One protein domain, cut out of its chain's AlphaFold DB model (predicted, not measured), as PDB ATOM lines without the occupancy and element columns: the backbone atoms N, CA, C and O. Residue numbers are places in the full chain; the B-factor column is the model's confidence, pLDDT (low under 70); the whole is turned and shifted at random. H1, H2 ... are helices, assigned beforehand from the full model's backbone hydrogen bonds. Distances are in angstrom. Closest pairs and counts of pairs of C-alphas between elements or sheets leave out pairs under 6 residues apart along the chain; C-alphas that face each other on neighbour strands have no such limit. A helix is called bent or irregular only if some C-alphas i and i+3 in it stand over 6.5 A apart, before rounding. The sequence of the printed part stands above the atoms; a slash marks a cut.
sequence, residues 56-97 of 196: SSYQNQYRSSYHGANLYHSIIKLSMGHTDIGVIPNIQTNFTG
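What this domain is: This is residues 56 to 97 of the 196 residues of the protein "Hypothetical protein" of Adineta steineri (UniProt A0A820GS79). Two short helices, H1 and H2, meet near their first residues at a wide corner and spread away from it. After H2 a long strand-free tail with no named element, residues 80 to 97, folds back along the length of a flat outline, past H2 towards the side of H1. The printed part has 42 residues, with two named helices in the order H1, H2 and no named strand; the class is all helix, though the helices hold 17 of the 42 residues. The whole is only just compact, close to loose, with a radius of gyration of the C-alphas of 10.4 A, and spans 32 by 22 by 11 A.

How they stand to each other: H1, residues 58 to 65, is followed by a tight link of 5 residues and then by H2, residues 71 to 79. The two helices touch, with 4 pairs of C-alphas within 8 A. Their closest C-alphas, those of Gln 59 and Leu 71, are 6.0 A apart. Their lines stand at a steep tilt of 56 degrees, and they run opposite ways. Their centres are 14.3 A apart. In both H1 and H2 every O i to N i+4 pair is within hydrogen-bond range.

Where its parts are: H1 begins with the C-alpha of Tyr 58 at (-32.196, 23.479, -41.734) and ends at Ser 65, 10.3 A from first to last C-alpha. H2 runs from Leu 71 to the C-alpha of Ser 79 at (-41.575, 27.741, -25.874), a length of 12.0 A. Neither helix is bent.

The domain as a whole: The two C-alphas farthest apart are those of Gly 81 and Gly 97, at 32.1 A. The printed part has no cut. The mean pLDDT of the printed part is 87.3, and residues 56 to 57 are under 70.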
ATOM      1  N   SER A  56     -37.284  21.394 -40.958       69.50
ATOM      2  CA  SER A  56     -36.604  20.261 -40.310       69.50
ATOM      3  C   SER A  56     -35.192  19.995 -40.836       69.50
ATOM      4  O   SER A  56     -34.302  19.638 -40.070       69.50
ATOM      5  N   SER A  57     -34.949  20.229 -42.125       67.75
ATOM      6  CA  SER A  57     -33.632  20.085 -42.754       67.75
ATOM      7  C   SER A  57     -32.613  21.144 -42.338       67.75
ATOM      8  O   SER A  57     -31.412  20.928 -42.501       67.75
ATOM      9  N   TYR A  58     -33.055  22.299 -41.836       72.44
ATOM     10  CA  TYR A  58     -32.196  23.479 -41.734       72.44
ATOM     11  C   TYR A  58     -31.541  23.666 -40.371       72.44
ATOM     12  O   TYR A  58     -30.529  24.354 -40.289       72.44
ATOM     13  N   GLN A  59     -32.015  23.003 -39.313       71.12
ATOM     14  CA  GLN A  59     -31.388  23.093 -37.988       71.12
ATOM     15  C   GLN A  59     -29.894  22.731 -38.023       71.12
ATOM     16  O   GLN A  59     -29.058  23.497 -37.541       71.12
ATOM     17  N   ASN A  60     -29.556  21.578 -38.609       74.12
ATOM     18  CA  ASN A  60     -28.163  21.142 -38.726       74.12
ATOM     19  C   ASN A  60     -27.358  22.093 -39.616       74.12
ATOM     20  O   ASN A  60     -26.190  22.353 -39.339       74.12
ATOM     21  N   GLN A  61     -28.004  22.681 -40.626       80.69
ATOM     22  CA  GLN A  61     -27.348  23.629 -41.513       80.69
ATOM     23  C   GLN A  61     -26.941  24.910 -40.792       80.69
ATOM     24  O   GLN A  61     -25.812  25.370 -40.959       80.69
ATOM     25  N   TYR A  62     -27.819  25.460 -39.950       86.38
ATOM     26  CA  TYR A  62     -27.486  26.643 -39.162       86.38
ATOM     27  C   TYR A  62     -26.348  26.371 -38.178       86.38
ATOM     28  O   TYR A  62     -25.465  27.211 -38.042       86.38
ATOM     29  N   ARG A  63     -26.313  25.189 -37.553       86.56
ATOM     30  CA  ARG A  63     -25.233  24.816 -36.627       86.56
ATOM     31  C   ARG A  63     -23.864  24.735 -37.311       86.56
ATOM     32  O   ARG A  63     -22.865  25.112 -36.711       86.56
ATOM     33  N   SER A  64     -23.809  24.238 -38.546       87.81
ATOM     34  CA  SER A  64     -22.558  24.148 -39.313       87.81
ATOM     35  C   SER A  64     -22.132  25.489 -39.919       87.81
ATOM     36  O   SER A  64     -20.938  25.770 -40.024       87.81
ATOM     37  N   SER A  65     -23.095  26.325 -40.319       90.12
ATOM     38  CA  SER A  65     -22.816  27.611 -40.966       90.12
ATOM     39  C   SER A  65     -22.634  28.782 -40.005       90.12
ATOM     40  O   SER A  65     -22.062  29.788 -40.414       90.12
ATOM     41  N   TYR A  66     -23.077  28.684 -38.749       92.06
ATOM     42  CA  TYR A  66     -22.992  29.792 -37.796       92.06
ATOM     43  C   TYR A  66     -22.458  29.343 -36.431       92.06
ATOM     44  O   TYR A  66     -22.994  28.427 -35.803       92.06
ATOM     45  N   HIS A  67     -21.409  30.011 -35.949       92.19
ATOM     46  CA  HIS A  67     -20.774  29.711 -34.670       92.19
ATOM     47  C   HIS A  67     -21.759  29.876 -33.506       92.19
ATOM     48  O   HIS A  67     -22.358  30.932 -33.324       92.19
ATOM     49  N   GLY A  68     -21.914  28.819 -32.704       88.31
ATOM     50  CA  GLY A  68     -22.743  28.823 -31.494       88.31
ATOM     51  C   GLY A  68     -24.256  28.754 -31.731       88.31
ATOM     52  O   GLY A  68     -25.005  28.618 -30.764       88.31
ATOM     53  N   ALA A  69     -24.724  28.800 -32.983       90.38
ATOM     54  CA  ALA A  69     -26.148  28.743 -33.286       90.38
ATOM     55  C   ALA A  69     -26.720  27.332 -33.055       90.38
ATOM     56  O   ALA A  69     -26.232  26.336 -33.597       90.38
ATOM     57  N   ASN A  70     -27.802  27.246 -32.280       89.69
ATOM     58  CA  ASN A  70     -28.562  26.013 -32.081       89.69
ATOM     59  C   ASN A  70     -30.059  26.327 -31.998       89.69
ATOM     60  O   ASN A  70     -30.612  26.508 -30.915       89.69
ATOM     61  N   LEU A  71     -30.719  26.346 -33.160       88.19
ATOM     62  CA  LEU A  71     -32.124  26.747 -33.253       88.19
ATOM     63  C   LEU A  71     -33.085  25.818 -32.500       88.19
ATOM     64  O   LEU A  71     -34.151  26.268 -32.093       88.19
ATOM     65  N   TYR A  72     -32.722  24.551 -32.275       87.31
ATOM     66  CA  TYR A  72     -33.546  23.626 -31.488       87.31
ATOM     67  C   TYR A  72     -33.554  24.004 -30.010       87.31
ATOM     68  O   TYR A  72     -34.596  24.051 -29.364       87.31
ATOM     69  N   HIS A  73     -32.382  24.353 -29.484       89.38
ATOM     70  CA  HIS A  73     -32.297  24.886 -28.135       89.38
ATOM     71  C   HIS A  73     -33.025  26.237 -28.046       89.38
ATOM     72  O   HIS A  73     -33.797  26.458 -27.115       89.38
ATOM     73  N   SER A  74     -32.860  27.109 -29.046       90.25
ATOM     74  CA  SER A  74     -33.558  28.396 -29.091       90.25
ATOM     75  C   SER A  74     -35.083  28.249 -29.108       90.25
ATOM     76  O   SER A  74     -35.752  28.978 -28.380       90.25
ATOM     77  N   ILE A  75     -35.652  27.307 -29.877       88.50
ATOM     78  CA  ILE A  75     -37.113  27.123 -29.918       88.50
ATOM     79  C   ILE A  75     -37.649  26.523 -28.621       88.50
ATOM     80  O   ILE A  75     -38.705  26.943 -28.169       88.50
ATOM     81  N   ILE A  76     -36.917  25.608 -27.976       89.50
ATOM     82  CA  ILE A  76     -37.297  25.102 -26.647       89.50
ATOM     83  C   ILE A  76     -37.344  26.257 -25.647       89.50
ATOM     84  O   ILE A  76     -38.333  26.416 -24.938       89.50
ATOM     85  N   LYS A  77     -36.308  27.102 -25.635       91.81
ATOM     86  CA  LYS A  77     -36.253  28.274 -24.757       91.81
ATOM     87  C   LYS A  77     -37.408  29.245 -25.014       91.81
ATOM     88  O   LYS A  77     -38.049  29.677 -24.060       91.81
ATOM     89  N   LEU A  78     -37.705  29.538 -26.283       90.12
ATOM     90  CA  LEU A  78     -38.861  30.356 -26.673       90.12
ATOM     91  C   LEU A  78     -40.176  29.757 -26.167       90.12
ATOM     92  O   LEU A  78     -40.980  30.473 -25.577       90.12
ATOM     93  N   SER A  79     -40.376  28.450 -26.343       88.81
ATOM     94  CA  SER A  79     -41.575  27.741 -25.874       88.81
ATOM     95  C   SER A  79     -41.724  27.756 -24.350       88.81
ATOM     96  O   SER A  79     -42.837  27.665 -23.844       88.81
ATOM     97  N   MET A  80     -40.619  27.897 -23.615       92.00
ATOM     98  CA  MET A  80     -40.604  28.078 -22.158       92.00
ATOM     99  C   MET A  80     -40.790  29.545 -21.725       92.00
ATOM    100  O   MET A  80     -40.753  29.839 -20.533       92.00
ATOM    101  N   GLY A  81     -40.976  30.477 -22.668       90.75
ATOM    102  CA  GLY A  81     -41.145  31.905 -22.389       90.75
ATOM    103  C   GLY A  81     -39.840  32.658 -22.112       90.75
ATOM    104  O   GLY A  81     -39.879  33.794 -21.639       90.75
ATOM    105  N   HIS A  82     -38.678  32.062 -22.397       91.62
ATOM    106  CA  HIS A  82     -37.399  32.752 -22.244       91.62
ATOM    107  C   HIS A  82     -37.170  33.764 -23.371       91.62
ATOM    108  O   HIS A  82     -37.425  33.488 -24.542       91.62
ATOM    109  N   THR A  83     -36.615  34.920 -23.011       86.00
ATOM    110  CA  THR A  83     -36.197  35.967 -23.953       86.00
ATOM    111  C   THR A  83     -34.745  35.799 -24.406       86.00
ATOM    112  O   THR A  83     -34.433  36.084 -25.560       86.00
ATOM    113  N   ASP A  84     -33.865  35.276 -23.545       90.94
ATOM    114  CA  ASP A  84     -32.510  34.868 -23.930       90.94
ATOM    115  C   ASP A  84     -32.510  33.460 -24.537       90.94
ATOM    116  O   ASP A  84     -32.382  32.428 -23.864       90.94
ATOM    117  N   ILE A  85     -32.636  33.439 -25.857       90.25
ATOM    118  CA  ILE A  85     -32.771  32.226 -26.665       90.25
ATOM    119  C   ILE A  85     -31.432  31.767 -27.255       90.25
ATOM    120  O   ILE A  85     -31.394  30.835 -28.062       90.25
ATOM    121  N   GLY A  86     -30.320  32.365 -26.810       90.75
ATOM    122  CA  GLY A  86     -28.972  32.071 -27.283       90.75
ATOM    123  C   GLY A  86     -28.615  32.756 -28.604       90.75
ATOM    124  O   GLY A  86     -29.154  33.799 -28.966       90.75
ATOM    125  N   VAL A  87     -27.658  32.169 -29.325       91.19
ATOM    126  CA  VAL A  87     -27.072  32.775 -30.525       91.19
ATOM    127  C   VAL A  87     -28.000  32.627 -31.732       91.19
ATOM    128  O   VAL A  87     -28.315  31.513 -32.156       91.19
ATOM    129  N   ILE A  88     -28.374  33.761 -32.327       88.88
ATOM    130  CA  ILE A  88     -29.154  33.824 -33.566       88.88
ATOM    131  C   ILE A  88     -28.215  33.888 -34.779       88.88
ATOM    132  O   ILE A  88     -27.264  34.674 -34.765       88.88
ATOM    133  N   PRO A  89     -28.452  33.083 -35.834       88.94
ATOM    134  CA  PRO A  89     -27.678  33.141 -37.069       88.94
ATOM    135  C   PRO A  89     -27.645  34.543 -37.683       88.94
ATOM    136  O   PRO A  89     -28.692  35.144 -37.931       88.94
ATOM    137  N   ASN A  90     -26.449  35.044 -37.974       88.25
ATOM    138  CA  ASN A  90     -26.239  36.321 -38.640       88.25
ATOM    139  C   ASN A  90     -24.969  36.259 -39.500       88.25
ATOM    140  O   ASN A  90     -23.875  35.948 -39.029       88.25
ATOM    141  N   ILE A  91     -25.120  36.569 -40.788       86.75
ATOM    142  CA  ILE A  91     -24.032  36.420 -41.759       86.75
ATOM    143  C   ILE A  91     -22.833  37.341 -41.488       86.75
ATOM    144  O   ILE A  91     -21.710  36.992 -41.830       86.75
ATOM    145  N   GLN A  92     -23.062  38.488 -40.852       87.88
ATOM    146  CA  GLN A  92     -22.036  39.492 -40.578       87.88
ATOM    147  C   GLN A  92     -21.284  39.217 -39.275       87.88
ATOM    148  O   GLN A  92     -20.126  39.606 -39.158       87.88
ATOM    149  N   THR A  93     -21.923  38.578 -38.289       91.88
ATOM    150  CA  THR A  93     -21.361  38.490 -36.930       91.88
ATOM    151  C   THR A  93     -20.908  37.098 -36.515       91.88
ATOM    152  O   THR A  93     -20.002  36.994 -35.693       91.88
ATOM    153  N   ASN A  94     -21.507  36.020 -37.035       92.81
ATOM    154  CA  ASN A  94     -21.183  34.663 -36.580       92.81
ATOM    155  C   ASN A  94     -21.149  33.604 -37.687       92.81
ATOM    156  O   ASN A  94     -21.184  32.413 -37.386       92.81
ATOM    157  N   PHE A  95     -21.051  34.000 -38.956       91.75
ATOM    158  CA  PHE A  95     -20.866  33.059 -40.061       91.75
ATOM    159  C   PHE A  95     -19.491  32.383 -40.006       91.75
ATOM    160  O   PHE A  95     -18.475  33.044 -39.811       91.75
ATOM    161  N   THR A  96     -19.446  31.066 -40.210       91.50
ATOM    162  CA  THR A  96     -18.199  30.279 -40.137       91.50
ATOM    163  C   THR A  96     -17.343  30.355 -41.404       91.50
ATOM    164  O   THR A  96     -16.251  29.792 -41.446       91.50
ATOM    165  N   GLY A  97     -17.843  30.983 -42.473       89.81
ATOM    166  CA  GLY A  97     -17.243  30.894 -43.808       89.81
ATOM    167  C   GLY A  97     -17.585  29.597 -44.551       89.81
ATOM    168  O   GLY A  97     -17.122  29.401 -45.673       89.81
TER     169      GLY A  97